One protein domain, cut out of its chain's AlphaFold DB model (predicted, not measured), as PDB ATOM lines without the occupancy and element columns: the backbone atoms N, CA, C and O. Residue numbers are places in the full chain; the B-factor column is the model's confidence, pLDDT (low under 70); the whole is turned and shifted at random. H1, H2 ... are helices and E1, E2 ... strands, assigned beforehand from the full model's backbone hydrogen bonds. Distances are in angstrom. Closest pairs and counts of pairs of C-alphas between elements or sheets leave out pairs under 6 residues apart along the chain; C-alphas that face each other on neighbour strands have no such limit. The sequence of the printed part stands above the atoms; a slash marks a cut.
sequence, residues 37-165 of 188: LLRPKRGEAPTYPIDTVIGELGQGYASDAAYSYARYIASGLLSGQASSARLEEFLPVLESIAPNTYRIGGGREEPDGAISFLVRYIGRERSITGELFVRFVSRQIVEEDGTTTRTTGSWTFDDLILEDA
ATOM      1  N   LEU A  37     264.705 148.959 216.762       49.72
ATOM      2  CA  LEU A  37     265.145 149.911 217.767       49.72
ATOM      3  C   LEU A  37     266.060 150.977 217.161       49.72
ATOM      4  O   LEU A  37     266.000 152.150 217.532       49.72
ATOM      5  N   LEU A  38     266.796 150.561 216.132       49.31
ATOM      6  CA  LEU A  38     267.641 151.404 215.301       49.31
ATOM      7  C   LEU A  38     266.831 152.206 214.278       49.31
ATOM      8  O   LEU A  38     267.262 153.260 213.832       49.31
ATOM      9  N   ARG A  39     265.656 151.732 213.848       53.94
ATOM     10  CA  ARG A  39     264.963 152.351 212.707       53.94
ATOM     11  C   ARG A  39     263.774 153.220 213.103       53.94
ATOM     12  O   ARG A  39     262.962 152.816 213.944       53.94
ATOM     13  N   PRO A  40     263.617 154.398 212.473       52.34
ATOM     14  CA  PRO A  40     262.380 155.146 212.581       52.34
ATOM     15  C   PRO A  40     261.211 154.305 212.042       52.34
ATOM     16  O   PRO A  40     261.337 153.607 211.032       52.34
ATOM     17  N   LYS A  41     260.078 154.314 212.748       58.91
ATOM     18  CA  LYS A  41     258.855 153.606 212.331       58.91
ATOM     19  C   LYS A  41     258.106 154.412 211.271       58.91
ATOM     20  O   LYS A  41     258.273 155.618 211.118       58.91
ATOM     21  N   ARG A  42     257.227 153.732 210.532       43.56
ATOM     22  CA  ARG A  42     256.386 154.334 209.488       43.56
ATOM     23  C   ARG A  42     255.503 155.444 210.090       43.56
ATOM     24  O   ARG A  42     254.625 155.139 210.888       43.56
ATOM     25  N   GLY A  43     255.733 156.699 209.696       50.97
ATOM     26  CA  GLY A  43     255.025 157.882 210.219       50.97
ATOM     27  C   GLY A  43     255.854 158.762 211.165       50.97
ATOM     28  O   GLY A  43     255.416 159.859 211.496       50.97
ATOM     29  N   GLU A  44     257.048 158.321 211.555       49.78
ATOM     30  CA  GLU A  44     258.078 159.170 212.158       49.78
ATOM     31  C   GLU A  44     258.807 159.886 211.016       49.78
ATOM     32  O   GLU A  44     259.168 159.228 210.040       49.78
ATOM     33  N   ALA A  45     258.987 161.209 211.089       44.47
ATOM     34  CA  ALA A  45     259.803 161.922 210.111       44.47
ATOM     35  C   ALA A  45     261.257 161.446 210.276       44.47
ATOM     36  O   ALA A  45     261.869 161.722 211.311       44.47
ATOM     37  N   PRO A  46     261.819 160.685 209.320       47.16
ATOM     38  CA  PRO A  46     263.223 160.343 209.363       47.16
ATOM     39  C   PRO A  46     263.947 161.562 208.817       47.16
ATOM     40  O   PRO A  46     264.016 161.725 207.599       47.16
ATOM     41  N   THR A  47     264.409 162.459 209.684       48.09
ATOM     42  CA  THR A  47     265.114 163.622 209.159       48.09
ATOM     43  C   THR A  47     266.459 163.166 208.598       48.09
ATOM     44  O   THR A  47     266.727 163.525 207.455       48.09
ATOM     45  N   TYR A  48     267.217 162.261 209.259       43.56
ATOM     46  CA  TYR A  48     268.464 161.732 208.670       43.56
ATOM     47  C   TYR A  48     268.827 160.257 208.983       43.56
ATOM     48  O   TYR A  48     268.505 159.736 210.052       43.56
ATOM     49  N   PRO A  49     269.566 159.564 208.079       37.47
ATOM     50  CA  PRO A  49     269.977 158.152 208.214       37.47
ATOM     51  C   PRO A  49     270.899 157.805 209.396       37.47
ATOM     52  O   PRO A  49     271.217 156.633 209.563       37.47
ATOM     53  N   ILE A  50     271.378 158.796 210.154       40.66
ATOM     54  CA  ILE A  50     272.229 158.642 211.348       40.66
ATOM     55  C   ILE A  50     271.440 158.798 212.655       40.66
ATOM     56  O   ILE A  50     271.863 158.261 213.676       40.66
ATOM     57  N   ASP A  51     270.224 159.357 212.613       43.75
ATOM     58  CA  ASP A  51     269.313 159.389 213.769       43.75
ATOM     59  C   ASP A  51     268.940 157.972 214.267       43.75
ATOM     60  O   ASP A  51     268.207 157.784 215.239       43.75
ATOM     61  N   THR A  52     269.399 156.948 213.555       44.69
ATOM     62  CA  THR A  52     269.143 155.530 213.746       44.69
ATOM     63  C   THR A  52     269.863 154.880 214.925       44.69
ATOM     64  O   THR A  52     269.832 153.660 215.028       44.69
ATOM     65  N   VAL A  53     270.558 155.612 215.795       50.56
ATOM     66  CA  VAL A  53     271.346 154.958 216.854       50.56
ATOM     67  C   VAL A  53     271.045 155.548 218.221       50.56
ATOM     68  O   VAL A  53     271.891 156.127 218.887       50.56
ATOM     69  N   ILE A  54     269.825 155.308 218.692       51.59
ATOM     70  CA  ILE A  54     269.708 154.945 220.105       51.59
ATOM     71  C   ILE A  54     270.373 153.566 220.169       51.59
ATOM     72  O   ILE A  54     270.109 152.741 219.293       51.59
ATOM     73  N   GLY A  55     271.280 153.336 221.117       51.03
ATOM     74  CA  GLY A  55     271.897 152.025 221.341       51.03
ATOM     75  C   GLY A  55     270.841 150.948 221.634       51.03
ATOM     76  O   GLY A  55     269.668 151.108 221.317       51.03
ATOM     77  N   GLU A  56     271.209 149.833 222.259       50.59
ATOM     78  CA  GLU A  56     270.245 148.767 222.586       50.59
ATOM     79  C   GLU A  56     268.975 149.324 223.263       50.59
ATOM     80  O   GLU A  56     269.034 149.709 224.426       50.59
ATOM     81  N   LEU A  57     267.823 149.421 222.574       59.78
ATOM     82  CA  LEU A  57     266.598 149.827 223.274       59.78
ATOM     83  C   LEU A  57     266.256 148.763 224.312       59.78
ATOM     84  O   LEU A  57     266.418 147.563 224.087       59.78
ATOM     85  N   GLY A  58     265.764 149.230 225.452       65.75
ATOM     86  CA  GLY A  58     265.633 148.397 226.637       65.75
ATOM     87  C   GLY A  58     266.688 148.721 227.688       65.75
ATOM     88  O   GLY A  58     267.332 149.768 227.664       65.75
ATOM     89  N   GLN A  59     266.805 147.823 228.659       76.81
ATOM     90  CA  GLN A  59     267.588 148.056 229.868       76.81
ATOM     91  C   GLN A  59     269.104 147.898 229.679       76.81
ATOM     92  O   GLN A  59     269.849 148.369 230.528       76.81
ATOM     93  N   GLY A  60     269.580 147.266 228.598       79.50
ATOM     94  CA  GLY A  60     271.004 146.954 228.434       79.50
ATOM     95  C   GLY A  60     271.538 146.143 229.623       79.50
ATOM     96  O   GLY A  60     270.968 145.108 229.974       79.50
ATOM     97  N   TYR A  61     272.588 146.653 230.272       82.25
ATOM     98  CA  TYR A  61     273.169 146.098 231.504       82.25
ATOM     99  C   TYR A  61     272.567 146.690 232.785       82.25
ATOM    100  O   TYR A  61     272.883 146.236 233.886       82.25
ATOM    101  N   ALA A  62     271.706 147.701 232.667       87.56
ATOM    102  CA  ALA A  62     271.082 148.332 233.815       87.56
ATOM    103  C   ALA A  62     270.089 147.397 234.514       87.56
ATOM    104  O   ALA A  62     269.431 146.554 233.900       87.56
ATOM    105  N   SER A  63     269.922 147.603 235.821       91.81
ATOM    106  CA  SER A  63     268.860 146.934 236.576       91.81
ATOM    107  C   SER A  63     267.467 147.360 236.088       91.81
ATOM    108  O   SER A  63     267.260 148.512 235.699       91.81
ATOM    109  N   ASP A  64     266.485 146.462 236.202       91.94
ATOM    110  CA  ASP A  64     265.083 146.747 235.853       91.94
ATOM    111  C   ASP A  64     264.521 147.956 236.626       91.94
ATOM    112  O   ASP A  64     263.786 148.782 236.082       91.94
ATOM    113  N   ALA A  65     264.943 148.127 237.884       94.12
ATOM    114  CA  ALA A  65     264.566 149.276 238.701       94.12
ATOM    115  C   ALA A  65     265.106 150.601 238.133       94.12
ATOM    116  O   ALA A  65     264.371 151.588 238.082       94.12
ATOM    117  N   ALA A  66     266.359 150.618 237.665       94.38
ATOM    118  CA  ALA A  66     266.951 151.789 237.021       94.38
ATOM    119  C   ALA A  66     266.253 152.112 235.697       94.38
ATOM    120  O   ALA A  66     265.884 153.260 235.458       94.38
ATOM    121  N   TYR A  67     266.018 151.094 234.864       93.81
ATOM    122  CA  TYR A  67     265.342 151.260 233.579       93.81
ATOM    123  C   TYR A  67     263.902 151.756 233.745       93.81
ATOM    124  O   TYR A  67     263.471 152.683 233.058       93.81
ATOM    125  N   SER A  68     263.163 151.191 234.702       94.75
ATOM    126  CA  SER A  68     261.801 151.615 235.040       94.75
ATOM    127  C   SER A  68     261.759 153.064 235.523       94.75
ATOM    128  O   SER A  68     260.887 153.830 235.111       94.75
ATOM    129  N   TYR A  69     262.729 153.467 236.345       95.88
ATOM    130  CA  TYR A  69     262.842 154.843 236.818       95.88
ATOM    131  C   TYR A  69     263.210 155.822 235.689       95.88
ATOM    132  O   TYR A  69     262.596 156.881 235.558       95.88
ATOM    133  N   ALA A  70     264.136 155.447 234.806       94.94
ATOM    134  CA  ALA A  70     264.488 156.244 233.632       94.94
ATOM    135  C   ALA A  70     263.293 156.400 232.671       94.94
ATOM    136  O   ALA A  70     263.007 157.495 232.182       94.94
ATOM    137  N   ARG A  71     262.516 155.327 232.467       94.56
ATOM    138  CA  ARG A  71     261.254 155.371 231.716       94.56
ATOM    139  C   ARG A  71     260.227 156.299 232.343       94.56
ATOM    140  O   ARG A  71     259.547 156.995 231.590       94.56
ATOM    141  N   TYR A  72     260.106 156.281 233.669       95.12
ATOM    142  CA  TYR A  72     259.222 157.173 234.410       95.12
ATOM    143  C   TYR A  72     259.595 158.637 234.150       95.12
ATOM    144  O   TYR A  72     258.733 159.403 233.720       95.12
ATOM    145  N   ILE A  73     260.878 158.997 234.274       95.88
ATOM    146  CA  ILE A  73     261.369 160.353 233.977       95.88
ATOM    147  C   ILE A  73     261.054 160.756 232.534       95.88
ATOM    148  O   ILE A  73     260.449 161.803 232.308       95.88
ATOM    149  N   ALA A  74     261.410 159.915 231.560       94.31
ATOM    150  CA  ALA A  74     261.193 160.226 230.149       94.31
ATOM    151  C   ALA A  74     259.700 160.370 229.801       94.31
ATOM    152  O   ALA A  74     259.315 161.249 229.031       94.31
ATOM    153  N   SER A  75     258.832 159.556 230.412       94.38
ATOM    154  CA  SER A  75     257.381 159.704 230.258       94.38
ATOM    155  C   SER A  75     256.842 160.977 230.914       94.38
ATOM    156  O   SER A  75     255.967 161.628 230.342       94.38
ATOM    157  N   GLY A  76     257.393 161.366 232.069       94.31
ATOM    158  CA  GLY A  76     257.059 162.611 232.757       94.31
ATOM    159  C   GLY A  76     257.365 163.817 231.876       94.31
ATOM    160  O   GLY A  76     256.467 164.607 231.590       94.31
ATOM    161  N   LEU A  77     258.582 163.877 231.331       94.06
ATOM    162  CA  LEU A  77     259.005 164.916 230.389       94.06
ATOM    163  C   LEU A  77     258.134 164.968 229.126       94.06
ATOM    164  O   LEU A  77     257.700 166.049 228.741       94.06
ATOM    165  N   LEU A  78     257.801 163.817 228.524       92.81
ATOM    166  CA  LEU A  78     256.878 163.763 227.378       92.81
ATOM    167  C   LEU A  78     255.500 164.361 227.717       92.81
ATOM    168  O   LEU A  78     254.886 165.017 226.880       92.81
ATOM    169  N   SER A  79     255.003 164.126 228.933       91.69
ATOM    170  CA  SER A  79     253.697 164.619 229.391       91.69
ATOM    171  C   SER A  79     253.700 166.070 229.896       91.69
ATOM    172  O   SER A  79     252.649 166.571 230.296       91.69
ATOM    173  N   GLY A  80     254.860 166.735 229.916       88.31
ATOM    174  CA  GLY A  80     255.026 168.059 230.524       88.31
ATOM    175  C   GLY A  80     254.983 168.051 232.058       88.31
ATOM    176  O   GLY A  80     254.839 169.099 232.678       88.31
ATOM    177  N   GLN A  81     255.089 166.877 232.687       85.75
ATOM    178  CA  GLN A  81     255.112 166.711 234.140       85.75
ATOM    179  C   GLN A  81     256.545 166.443 234.599       85.75
ATOM    180  O   GLN A  81     257.014 165.303 234.628       85.75
ATOM    181  N   ALA A  82     257.252 167.505 234.970       81.19
ATOM    182  CA  ALA A  82     258.561 167.400 235.595       81.19
ATOM    183  C   ALA A  82     258.400 167.276 237.118       81.19
ATOM    184  O   ALA A  82     257.787 168.114 237.772       81.19
ATOM    185  N   SER A  83     258.945 166.209 237.704       78.12
ATOM    186  CA  SER A  83     258.876 165.973 239.155       78.12
ATOM    187  C   SER A  83     259.957 166.717 239.950       78.12
ATOM    188  O   SER A  83     260.061 166.538 241.163       78.12
ATOM    189  N   SER A  84     260.813 167.494 239.283       85.19
ATOM    190  CA  SER A  84     261.885 168.271 239.904       85.19
ATOM    191  C   SER A  84     262.198 169.524 239.088       85.19
ATOM    192  O   SER A  84     262.105 169.503 237.863       85.19
ATOM    193  N   ALA A  85     262.655 170.585 239.763       83.94
ATOM    194  CA  ALA A  85     263.055 171.836 239.113       83.94
ATOM    195  C   ALA A  85     264.145 171.631 238.043       83.94
ATOM    196  O   ALA A  85     264.111 172.275 237.006       83.94
ATOM    197  N   ARG A  86     265.068 170.676 238.249       87.88
ATOM    198  CA  ARG A  86     266.092 170.342 237.245       87.88
ATOM    199  C   ARG A  86     265.492 169.742 235.973       87.88
ATOM    200  O   ARG A  86     265.987 169.994 234.889       87.88
ATOM    201  N   LEU A  87     264.431 168.941 236.093       89.75
ATOM    202  CA  LEU A  87     263.748 168.380 234.925       89.75
ATOM    203  C   LEU A  87     262.939 169.445 234.170       89.75
ATOM    204  O   LEU A  87     262.799 169.348 232.953       89.75
ATOM    205  N   GLU A  88     262.430 170.463 234.871       91.06
ATOM    206  CA  GLU A  88     261.693 171.578 234.259       91.06
ATOM    207  C   GLU A  88     262.556 172.381 233.274       91.06
ATOM    208  O   GLU A  88     262.030 172.890 232.286       91.06
ATOM    209  N   GLU A  89     263.878 172.429 233.476       92.25
ATOM    210  CA  GLU A  89     264.830 173.125 232.594       92.25
ATOM    211  C   GLU A  89     264.816 172.590 231.149       92.25
ATOM    212  O   GLU A  89     265.115 173.328 230.210       92.25
ATOM    213  N   PHE A  90     264.403 171.335 230.947       91.75
ATOM    214  CA  PHE A  90     264.351 170.693 229.630       91.75
ATOM    215  C   PHE A  90     263.001 170.847 228.921       91.75
ATOM    216  O   PHE A  90     262.905 170.571 227.722       91.75
ATOM    217  N   LEU A  91     261.955 171.300 229.623       92.88
ATOM    218  CA  LEU A  91     260.618 171.448 229.040       92.88
ATOM    219  C   LEU A  91     260.585 172.430 227.859       92.88
ATOM    220  O   LEU A  91     260.044 172.039 226.828       92.88
ATOM    221  N   PRO A  92     261.210 173.627 227.906       92.81
ATOM    222  CA  PRO A  92     261.175 174.560 226.775       92.81
ATOM    223  C   PRO A  92     261.777 173.974 225.491       92.81
ATOM    224  O   PRO A  92     261.288 174.219 224.386       92.81
ATOM    225  N   VAL A  93     262.832 173.167 225.632       90.12
ATOM    226  CA  VAL A  93     263.475 172.484 224.503       90.12
ATOM    227  C   VAL A  93     262.521 171.449 223.905       90.12
ATOM    228  O   VAL A  93     262.332 171.413 222.689       90.12
ATOM    229  N   LEU A  94     261.860 170.648 224.745       90.94
ATOM    230  CA  LEU A  94     260.890 169.648 224.294       90.94
ATOM    231  C   LEU A  94     259.628 170.286 223.699       90.94
ATOM    232  O   LEU A  94     259.134 169.817 222.676       90.94
ATOM    233  N   GLU A  95     259.130 171.385 224.257       91.19
ATOM    234  CA  GLU A  95     257.983 172.121 223.713       91.19
ATOM    235  C   GLU A  95     258.219 172.571 222.266       91.19
ATOM    236  O   GLU A  95     257.299 172.512 221.449       91.19
ATOM    237  N   SER A  96     259.459 172.933 221.913       88.88
ATOM    238  CA  SER A  96     259.818 173.359 220.553       88.88
ATOM    239  C   SER A  96     259.645 172.266 219.489       88.88
ATOM    240  O   SER A  96     259.382 172.575 218.324       88.88
ATOM    241  N   ILE A  97     259.765 170.992 219.877       85.88
ATOM    242  CA  ILE A  97     259.589 169.842 218.977       85.88
ATOM    243  C   ILE A  97     258.218 169.169 219.128       85.88
ATOM    244  O   ILE A  97     257.842 168.385 218.255       85.88
ATOM    245  N   ALA A  98     257.488 169.469 220.210       89.00
ATOM    246  CA  ALA A  98     256.193 168.888 220.568       89.00
ATOM    247  C   ALA A  98     256.171 167.353 220.391       89.00
ATOM    248  O   ALA A  98     255.507 166.835 219.480       89.00
ATOM    249  N   PRO A  99     256.937 166.605 221.211       89.62
ATOM    250  CA  PRO A  99     257.099 165.182 221.011       89.62
ATOM    251  C   PRO A  99     255.792 164.453 221.315       89.62
ATOM    252  O   PRO A  99     255.074 164.790 222.251       89.62
ATOM    253  N   ASN A 100     255.475 163.433 220.520       89.44
ATOM    254  CA  ASN A 100     254.306 162.576 220.723       89.44
ATOM    255  C   ASN A 100     254.677 161.194 221.278       89.44
ATOM    256  O   ASN A 100     253.822 160.489 221.809       89.44
ATOM    257  N   THR A 101     255.944 160.799 221.169       89.12
ATOM    258  CA  THR A 101     256.466 159.548 221.718       89.12
ATOM    259  C   THR A 101     257.938 159.705 222.089       89.12
ATOM    260  O   THR A 101     258.616 160.633 221.648       89.12
ATOM    261  N   TYR A 102     258.449 158.769 222.884       89.56
ATOM    262  CA  TYR A 102     259.872 158.659 223.184       89.56
ATOM    263  C   TYR A 102     260.364 157.220 223.019       89.56
ATOM    264  O   TYR A 102     259.576 156.271 222.953       89.56
ATOM    265  N   ARG A 103     261.682 157.062 222.943       87.12
ATOM    266  CA  ARG A 103     262.396 155.783 222.937       87.12
ATOM    267  C   ARG A 103     263.566 155.871 223.913       87.12
ATOM    268  O   ARG A 103     264.160 156.936 224.039       87.12
ATOM    269  N   ILE A 104     263.879 154.769 224.592       86.88
ATOM    270  CA  ILE A 104     264.961 154.710 225.581       86.88
ATOM    271  C   ILE A 104     265.738 153.387 225.511       86.88
ATOM    272  O   ILE A 104     265.133 152.313 225.397       86.88
ATOM    273  N   GLY A 105     267.066 153.471 225.579       85.25
ATOM    274  CA  GLY A 105     267.991 152.348 225.441       85.25
ATOM    275  C   GLY A 105     269.357 152.578 226.077       85.25
ATOM    276  O   GLY A 105     269.583 153.591 226.722       85.25
ATOM    277  N   GLY A 106     270.286 151.650 225.865       77.62
ATOM    278  CA  GLY A 106     271.714 151.823 226.115       77.62
ATOM    279  C   GLY A 106     272.176 151.655 227.558       77.62
ATOM    280  O   GLY A 106     273.360 151.856 227.774       77.62
ATOM    281  N   GLY A 107     271.294 151.273 228.495       83.31
ATOM    282  CA  GLY A 107     271.552 151.214 229.943       83.31
ATOM    283  C   GLY A 107     272.954 150.729 230.322       83.31
ATOM    284  O   GLY A 107     273.193 149.519 230.412       83.31
ATOM    285  N   ARG A 108     273.864 151.684 230.535       87.12
ATOM    286  CA  ARG A 108     275.298 151.477 230.764       87.12
ATOM    287  C   ARG A 108     275.673 152.059 232.114       87.12
ATOM    288  O   ARG A 108     275.243 153.148 232.469       87.12
ATOM    289  N   GLU A 109     276.471 151.316 232.866       88.94
ATOM    290  CA  GLU A 109     277.057 151.815 234.106       88.94
ATOM    291  C   GLU A 109     278.251 152.717 233.782       88.94
ATOM    292  O   GLU A 109     279.157 152.331 233.039       88.94
ATOM    293  N   GLU A 110     278.222 153.931 234.318       90.56
ATOM    294  CA  GLU A 110     279.271 154.928 234.161       90.56
ATOM    295  C   GLU A 110     280.327 154.797 235.275       90.56
ATOM    296  O   GLU A 110     280.033 154.278 236.357       90.56
ATOM    297  N   PRO A 111     281.568 155.280 235.064       86.88
ATOM    298  CA  PRO A 111     282.661 155.133 236.035       86.88
ATOM    299  C   PRO A 111     282.385 155.750 237.411       86.88
ATOM    300  O   PRO A 111     283.024 155.392 238.398       86.88
ATOM    301  N   ASP A 112     281.467 156.707 237.471       89.81
ATOM    302  CA  ASP A 112     281.062 157.396 238.687       89.81
ATOM    303  C   ASP A 112     279.905 156.692 239.421       89.81
ATOM    304  O   ASP A 112     279.491 157.157 240.484       89.81
ATOM    305  N   GLY A 113     279.374 155.589 238.884       89.69
ATOM    306  CA  GLY A 113     278.254 154.823 239.434       89.69
ATOM    307  C   GLY A 113     276.863 155.322 239.023       89.69
ATOM    308  O   GLY A 113     275.867 154.856 239.586       89.69
ATOM    309  N   ALA A 114     276.758 156.276 238.093       93.81
ATOM    310  CA  ALA A 114     275.497 156.547 237.408       93.81
ATOM    311  C   ALA A 114     275.183 155.442 236.394       93.81
ATOM    312  O   ALA A 114     276.053 154.699 235.946       93.81
ATOM    313  N   ILE A 115     273.915 155.359 236.006       93.56
ATOM    314  CA  ILE A 115     273.478 154.577 234.857       93.56
ATOM    315  C   ILE A 115     272.997 155.552 233.790       93.56
ATOM    316  O   ILE A 115     272.075 156.333 234.037       93.56
ATOM    317  N   SER A 116     273.611 155.487 232.614       91.31
ATOM    318  CA  SER A 116     273.252 156.286 231.449       91.31
ATOM    319  C   SER A 116     272.290 155.526 230.539       91.31
ATOM    320  O   SER A 116     272.421 154.322 230.300       91.31
ATOM    321  N   PHE A 117     271.293 156.242 230.031       90.50
ATOM    322  CA  PHE A 117     270.331 155.754 229.054       90.50
ATOM    323  C   PHE A 117     270.257 156.713 227.876       90.50
ATOM    324  O   PHE A 117     269.972 157.895 228.040       90.50
ATOM    325  N   LEU A 118     270.412 156.193 226.667       88.38
ATOM    326  CA  LEU A 118     270.144 156.936 225.446       88.38
ATOM    327  C   LEU A 118     268.635 157.149 225.316       88.38
ATOM    328  O   LEU A 118     267.864 156.186 225.317       88.38
ATOM    329  N   VAL A 119     268.208 158.400 225.185       89.12
ATOM    330  CA  VAL A 119     266.806 158.793 225.033       89.12
ATOM    331  C   VAL A 119     266.604 159.539 223.720       89.12
ATOM    332  O   VAL A 119     267.456 160.301 223.270       89.12
ATOM    333  N   ARG A 120     265.451 159.325 223.091       87.50
ATOM    334  CA  ARG A 120     265.012 160.097 221.928       87.50
ATOM    335  C   ARG A 120     263.566 160.497 222.094       87.50
ATOM    336  O   ARG A 120     262.713 159.621 222.247       87.50
ATOM    337  N   TYR A 121     263.286 161.787 221.987       89.00
ATOM    338  CA  TYR A 121     261.924 162.299 221.879       89.00
ATOM    339  C   TYR A 121     261.609 162.572 220.416       89.00
ATOM    340  O   TYR A 121     262.411 163.149 219.680       89.00
ATOM    341  N   ILE A 122     260.444 162.109 219.985       84.56
ATOM    342  CA  ILE A 122     260.044 162.099 218.585       84.56
ATOM    343  C   ILE A 122     258.828 163.004 218.458       84.56
ATOM    344  O   ILE A 122     257.789 162.730 219.055       84.56
ATOM    345  N   GLY A 123     258.982 164.099 217.720       83.38
ATOM    346  CA  GLY A 123     257.907 164.998 217.319       83.38
ATOM    347  C   GLY A 123     257.449 164.732 215.891       83.38
ATOM    348  O   GLY A 123     257.872 163.781 215.230       83.38
ATOM    349  N   ARG A 124     256.557 165.591 215.395       79.06
ATOM    350  CA  ARG A 124     255.992 165.456 214.043       79.06
ATOM    351  C   ARG A 124     257.018 165.720 212.940       79.06
ATOM    352  O   ARG A 124     256.992 165.048 211.915       79.06
ATOM    353  N   GLU A 125     257.872 166.719 213.141       76.62
ATOM    354  CA  GLU A 125     258.815 167.215 212.124       76.62
ATOM    355  C   GLU A 125     260.279 167.098 212.558       76.62
ATOM    356  O   GLU A 125     261.180 167.162 211.725       76.62
ATOM    357  N   ARG A 126     260.525 166.950 213.863       78.00
ATOM    358  CA  ARG A 126     261.858 166.939 214.463       78.00
ATOM    359  C   ARG A 126     261.940 165.878 215.546       78.00
ATOM    360  O   ARG A 126     260.928 165.494 216.134       78.00
ATOM    361  N   SER A 127     263.156 165.444 215.833       81.81
ATOM    362  CA  SER A 127     263.461 164.644 217.011       81.81
ATOM    363  C   SER A 127     264.666 165.222 217.724       81.81
ATOM    364  O   SER A 127     265.560 165.750 217.068       81.81
ATOM    365  N   ILE A 128     264.698 165.054 219.038       85.12
ATOM    366  CA  ILE A 128     265.852 165.387 219.869       85.12
ATOM    367  C   ILE A 128     266.353 164.110 220.532       85.12
ATOM    368  O   ILE A 128     265.556 163.243 220.922       85.12
ATOM    369  N   THR A 129     267.665 163.971 220.609       85.50
ATOM    370  CA  THR A 129     268.345 162.818 221.201       85.50
ATOM    371  C   THR A 129     269.139 163.259 222.413       85.50
ATOM    372  O   THR A 129     269.429 164.438 222.575       85.50
ATOM    373  N   GLY A 130     269.472 162.327 223.290       86.25
ATOM    374  CA  GLY A 130     270.196 162.670 224.495       86.25
ATOM    375  C   GLY A 130     270.601 161.479 225.338       86.25
ATOM    376  O   GLY A 130     270.266 160.335 225.026       86.25
ATOM    377  N   GLU A 131     271.274 161.778 226.439       90.00
ATOM    378  CA  GLU A 131     271.654 160.820 227.473       90.00
ATOM    379  C   GLU A 131     271.019 161.223 228.806       90.00
ATOM    380  O   GLU A 131     271.199 162.336 229.297       90.00
ATOM    381  N   LEU A 132     270.229 160.312 229.368       93.06
ATOM    382  CA  LEU A 132     269.568 160.426 230.660       93.06
ATOM    383  C   LEU A 132     270.366 159.648 231.704       93.06
ATOM    384  O   LEU A 132     270.514 158.432 231.589       93.06
ATOM    385  N   PHE A 133     270.795 160.330 232.758       94.88
ATOM    386  CA  PHE A 133     271.574 159.753 233.843       94.88
ATOM    387  C   PHE A 133     270.705 159.578 235.085       94.88
ATOM    388  O   PHE A 133     270.042 160.506 235.566       94.88
ATOM    389  N   VAL A 134     270.708 158.364 235.628       95.94
ATOM    390  CA  VAL A 134     270.032 158.037 236.886       95.94
ATOM    391  C   VAL A 134     271.016 157.417 237.858       95.94
ATOM    392  O   VAL A 134     271.919 156.678 237.473       95.94
ATOM    393  N   ARG A 135     270.819 157.679 239.146       96.06
ATOM    394  CA  ARG A 135     271.725 157.214 240.196       96.06
ATOM    395  C   ARG A 135     270.960 156.584 241.338       96.06
ATOM    396  O   ARG A 135     269.912 157.088 241.739       96.06
ATOM    397  N   PHE A 136     271.494 155.501 241.889       95.69
ATOM    398  CA  PHE A 136     270.967 154.935 243.121       95.69
ATOM    399  C   PHE A 136     271.586 155.645 244.323       95.69
ATOM    400  O   PHE A 136     272.803 155.636 244.504       95.69
ATOM    401  N   VAL A 137     270.750 156.249 245.164       94.38
ATOM    402  CA  VAL A 137     271.190 156.907 246.396       94.38
ATOM    403  C   VAL A 137     270.733 156.071 247.581       94.38
ATOM    404  O   VAL A 137     269.538 155.981 247.862       94.38
ATOM    405  N   SER A 138     271.687 155.474 248.295       91.44
ATOM    406  CA  SER A 138     271.435 154.760 249.547       91.44
ATOM    407  C   SER A 138     271.646 155.670 250.755       91.44
ATOM    408  O   SER A 138     272.670 156.343 250.859       91.44
ATOM    409  N   ARG A 139     270.714 155.647 251.708       88.56
ATOM    410  CA  ARG A 139     270.848 156.265 253.030       88.56
ATOM    411  C   ARG A 139     270.812 155.187 254.103       88.56
ATOM    412  O   ARG A 139     269.890 154.373 254.149       88.56
ATOM    413  N   GLN A 140     271.803 155.216 254.984       86.31
ATOM    414  CA  GLN A 140     271.761 154.453 256.224       86.31
ATOM    415  C   GLN A 140     270.970 155.249 257.255       86.31
ATOM    416  O   GLN A 140     271.288 156.401 257.545       86.31
ATOM    417  N   ILE A 141     269.916 154.633 257.773       83.00
ATOM    418  CA  ILE A 141     269.131 155.149 258.886       83.00
ATOM    419  C   ILE A 141     269.538 154.320 260.099       83.00
ATOM    420  O   ILE A 141     269.356 153.101 260.111       83.00
ATOM    421  N   VAL A 142     270.139 154.984 261.083       84.50
ATOM    422  CA  VAL A 142     270.427 154.391 262.390       84.50
ATOM    423  C   VAL A 142     269.167 154.558 263.227       84.50
ATOM    424  O   VAL A 142     268.716 155.684 263.436       84.50
ATOM    425  N   GLU A 143     268.562 153.445 263.626       81.12
ATOM    426  CA  GLU A 143     267.373 153.469 264.477       81.12
ATOM    427  C   GLU A 143     267.743 153.894 265.907       81.12
ATOM    428  O   GLU A 143     268.900 153.800 266.323       81.12
ATOM    429  N   GLU A 144     266.754 154.386 266.656       80.00
ATOM    430  CA  GLU A 144     266.925 154.993 267.987       80.00
ATOM    431  C   GLU A 144     267.593 154.040 269.000       80.00
ATOM    432  O   GLU A 144     268.311 154.477 269.898       80.00
ATOM    433  N   ASP A 145     267.469 152.732 268.766       80.75
ATOM    434  CA  ASP A 145     268.067 151.665 269.570       80.75
ATOM    435  C   ASP A 145     269.583 151.483 269.336       80.75
ATOM    436  O   ASP A 145     270.206 150.607 269.942       80.75
ATOM    437  N   GLY A 146     270.193 152.253 268.422       74.88
ATOM    438  CA  GLY A 146     271.642 152.287 268.149       74.88
ATOM    439  C   GLY A 146     272.252 150.976 267.633       74.88
ATOM    440  O   GLY A 146     273.459 150.894 267.413       74.88
ATOM    441  N   THR A 147     271.427 149.946 267.451       77.44
ATOM    442  CA  THR A 147     271.817 148.565 267.136       77.44
ATOM    443  C   THR A 147     271.284 148.111 265.781       77.44
ATOM    444  O   THR A 147     271.934 147.308 265.111       77.44
ATOM    445  N   THR A 148     270.151 148.661 265.339       75.00
ATOM    446  CA  THR A 148     269.568 148.372 264.028       75.00
ATOM    447  C   THR A 148     269.954 149.456 263.030       75.00
ATOM    448  O   THR A 148     269.567 150.620 263.152       75.00
ATOM    449  N   THR A 149     270.703 149.060 262.003       79.69
ATOM    450  CA  THR A 149     270.995 149.914 260.849       79.69
ATOM    451  C   THR A 149     270.136 149.454 259.684       79.69
ATOM    452  O   THR A 149     270.310 148.342 259.178       79.69
ATOM    453  N   ARG A 150     269.219 150.310 259.228       82.69
ATOM    454  CA  ARG A 150     268.423 150.057 258.025       82.69
ATOM    455  C   ARG A 150     268.985 150.855 256.860       82.69
ATOM    456  O   ARG A 150     269.019 152.082 256.889       82.69
ATOM    457  N   THR A 151     269.374 150.164 255.796       83.19
ATOM    458  CA  THR A 151     269.714 150.817 254.528       83.19
ATOM    459  C   THR A 151     268.442 150.963 253.707       83.19
ATOM    460  O   THR A 151     267.823 149.971 253.325       83.19
ATOM    461  N   THR A 152     268.035 152.202 253.445       90.06
ATOM    462  CA  THR A 152     267.015 152.513 252.438       90.06
ATOM    463  C   THR A 152     267.696 153.118 251.222       90.06
ATOM    464  O   THR A 152     268.730 153.770 251.354       90.06
ATOM    465  N   GLY A 153     267.154 152.911 250.030       90.50
ATOM    466  CA  GLY A 153     267.701 153.529 248.833       90.50
ATOM    467  C   GLY A 153     266.637 153.766 247.782       90.50
ATOM    468  O   GLY A 153     265.610 153.089 247.752       90.50
ATOM    469  N   SER A 154     266.882 154.763 246.947       94.25
ATOM    470  CA  SER A 154     265.982 155.165 245.873       94.25
ATOM    471  C   SER A 154     266.784 155.604 244.661       94.25
ATOM    472  O   SER A 154     267.849 156.209 244.802       94.25
ATOM    473  N   TRP A 155     266.244 155.345 243.475       95.12
ATOM    474  CA  TRP A 155     266.750 155.936 242.244       95.12
ATOM    475  C   TRP A 155     266.391 157.420 242.191       95.12
ATOM    476  O   TRP A 155     265.280 157.810 242.549       95.12
ATOM    477  N   THR A 156     267.342 158.245 241.769       95.38
ATOM    478  CA  THR A 156     267.185 159.691 241.620       95.38
ATOM    479  C   THR A 156     267.622 160.128 240.233       95.38
ATOM    480  O   THR A 156     268.486 159.505 239.616       95.38
ATOM    481  N   PHE A 157     267.007 161.205 239.743       95.44
ATOM    482  CA  PHE A 157     267.469 161.885 238.538       95.44
ATOM    483  C   PHE A 157     268.829 162.519 238.831       95.44
ATOM    484  O   PHE A 157     268.946 163.229 239.835       95.44
ATOM    485  N   ASP A 158     269.827 162.230 237.998       94.06
ATOM    486  CA  ASP A 158     271.157 162.824 238.122       94.06
ATOM    487  C   ASP A 158     271.283 163.994 237.144       94.06
ATOM    488  O   ASP A 158     271.325 165.149 237.579       94.06
ATOM    489  N   ASP A 159     271.212 163.688 235.844       94.38
ATOM    490  CA  ASP A 159     271.384 164.646 234.751       94.38
ATOM    491  C   ASP A 159     270.644 164.212 233.469       94.38
ATOM    492  O   ASP A 159     270.253 163.049 233.312       94.38
ATOM    493  N   LEU A 160     270.440 165.150 232.546       93.50
ATOM    494  CA  LEU A 160     269.933 164.913 231.197       93.50
ATOM    495  C   LEU A 160     270.674 165.825 230.223       93.50
ATOM    496  O   LEU A 160     270.651 167.042 230.347       93.50
ATOM    497  N   ILE A 161     271.274 165.234 229.202       89.56
ATOM    498  CA  ILE A 161     271.916 165.976 228.121       89.56
ATOM    499  C   ILE A 161     271.041 165.801 226.891       89.56
ATOM    500  O   ILE A 161     270.791 164.668 226.489       89.56
ATOM    501  N   LEU A 162     270.547 166.899 226.318       87.81
ATOM    502  CA  LEU A 162     269.767 166.890 225.082       87.81
ATOM    503  C   LEU A 162     270.525 167.628 223.986       87.81
ATOM    504  O   LEU A 162     270.979 168.753 224.182       87.81
ATOM    505  N   GLU A 163     270.588 167.008 222.819       78.00
ATOM    506  CA  GLU A 163     271.189 167.565 221.621       78.00
ATOM    507  C   GLU A 163     270.219 167.412 220.451       78.00
ATOM    508  O   GLU A 163     269.553 166.379 220.289       78.00
ATOM    509  N   ASP A 164     270.140 168.456 219.624       68.12
ATOM    510  CA  ASP A 164     269.449 168.364 218.345       68.12
ATOM    511  C   ASP A 164     270.048 167.212 217.538       68.12
ATOM    512  O   ASP A 164     271.268 167.065 217.447       68.12
ATOM    513  N   ALA A 165     269.186 166.393 216.938       62.44
ATOM    514  CA  ALA A 165     269.646 165.301 216.099       62.44
ATOM    515  C   ALA A 165     270.376 165.879 214.866       62.44
ATOM    516  O   ALA A 165     269.745 166.459 213.978       62.44
TER     517      ALA A 165
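What this domain is: This is residues 37 to 165 of the 188 residues of an uncharacterized protein of uncultured bacterium contig00054 (UniProt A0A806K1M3). A twisted sheet of four strands curls round one helix, H1, and its last two strands, E3 and E4, run on as a long hairpin arm whose tip, residues 143 to 148, sticks out free. Two short helices, H2 and H3, sit by the end of H1, and residues 37 to 63 form a long stretch with no named element. The printed part has 129 residues with three named helices and four named strands, in the order H1 H2 H3 E1 E2 E3 E4; the sheet's order is E1 - E2 - E3 - E4, antiparallel throughout, and the class is mixed, helices and strands. The whole is only just loose, close to compact, with a radius of gyration of the C-alphas of 16.9 A; it spans 61 by 28 by 22 A, and the arm makes the length.

How they stand to each other: After residues 37 to 63 comes H1, residues 64 to 78. H2, residues 85 to 88, is close to H1 but not clearly touching, the closest C-alphas being those of Leu 77 and Leu 87, 7.4 A apart. H3, residues 91 to 97, only just touches H1, with 3 pairs of C-alphas within 8 A, and H1 does so with residues 77 to 78 alone; the closest C-alphas are those of Leu 77 and Leu 91, 6.9 A apart. The lines of H1 and H3 are only just about perpendicular, at 71 degrees. E1, residues 101 to 109, E2, residues 114 to 122, E3, residues 127 to 142, and E4, residues 149 to 164, form a meander, each strand the antiparallel neighbour of the one before. The hairpin of E1 and E2 has N 105 and O 118 within hydrogen-bond range at 2.8 A, that of E2 and E3 has N 119 and O 130 at 2.8 A, and that of E3 and E4 has N 139 and O 152 at 2.8 A. H1 is on one face of the sheet, in two layers; its closest C-alphas to E3 are Ala 70 and Val 134, 6.7 A apart. H2 and H3 only graze the sheet. E1 and E4 are edge strands and apart. Every O i to N i+4 pair is within hydrogen-bond range in H1, 2 of 3 are in H3, and H2 is too short for such a pair.

Where its parts are: H1 begins at C-alpha 64 (265.083, 146.747, 235.853) and is 20.7 A long from first to last C-alpha. E1 measures 25.2 A, E2 25.0 A, E3 47.0 A and E4 46.4 A. E3 ends at C-alpha 142 (270.427, 154.391, 262.390) and E4 at C-alpha 164 (269.449, 168.364, 218.345).

The domain as a whole: The C-alphas of Tyr 48 and Asp 145 are the two farthest apart, 61.7 A. The printed part has no cut, and no link between named elements is long. The mean pLDDT of the printed part is 81.4; residues 37 to 58 and 164 to 165 are under 70.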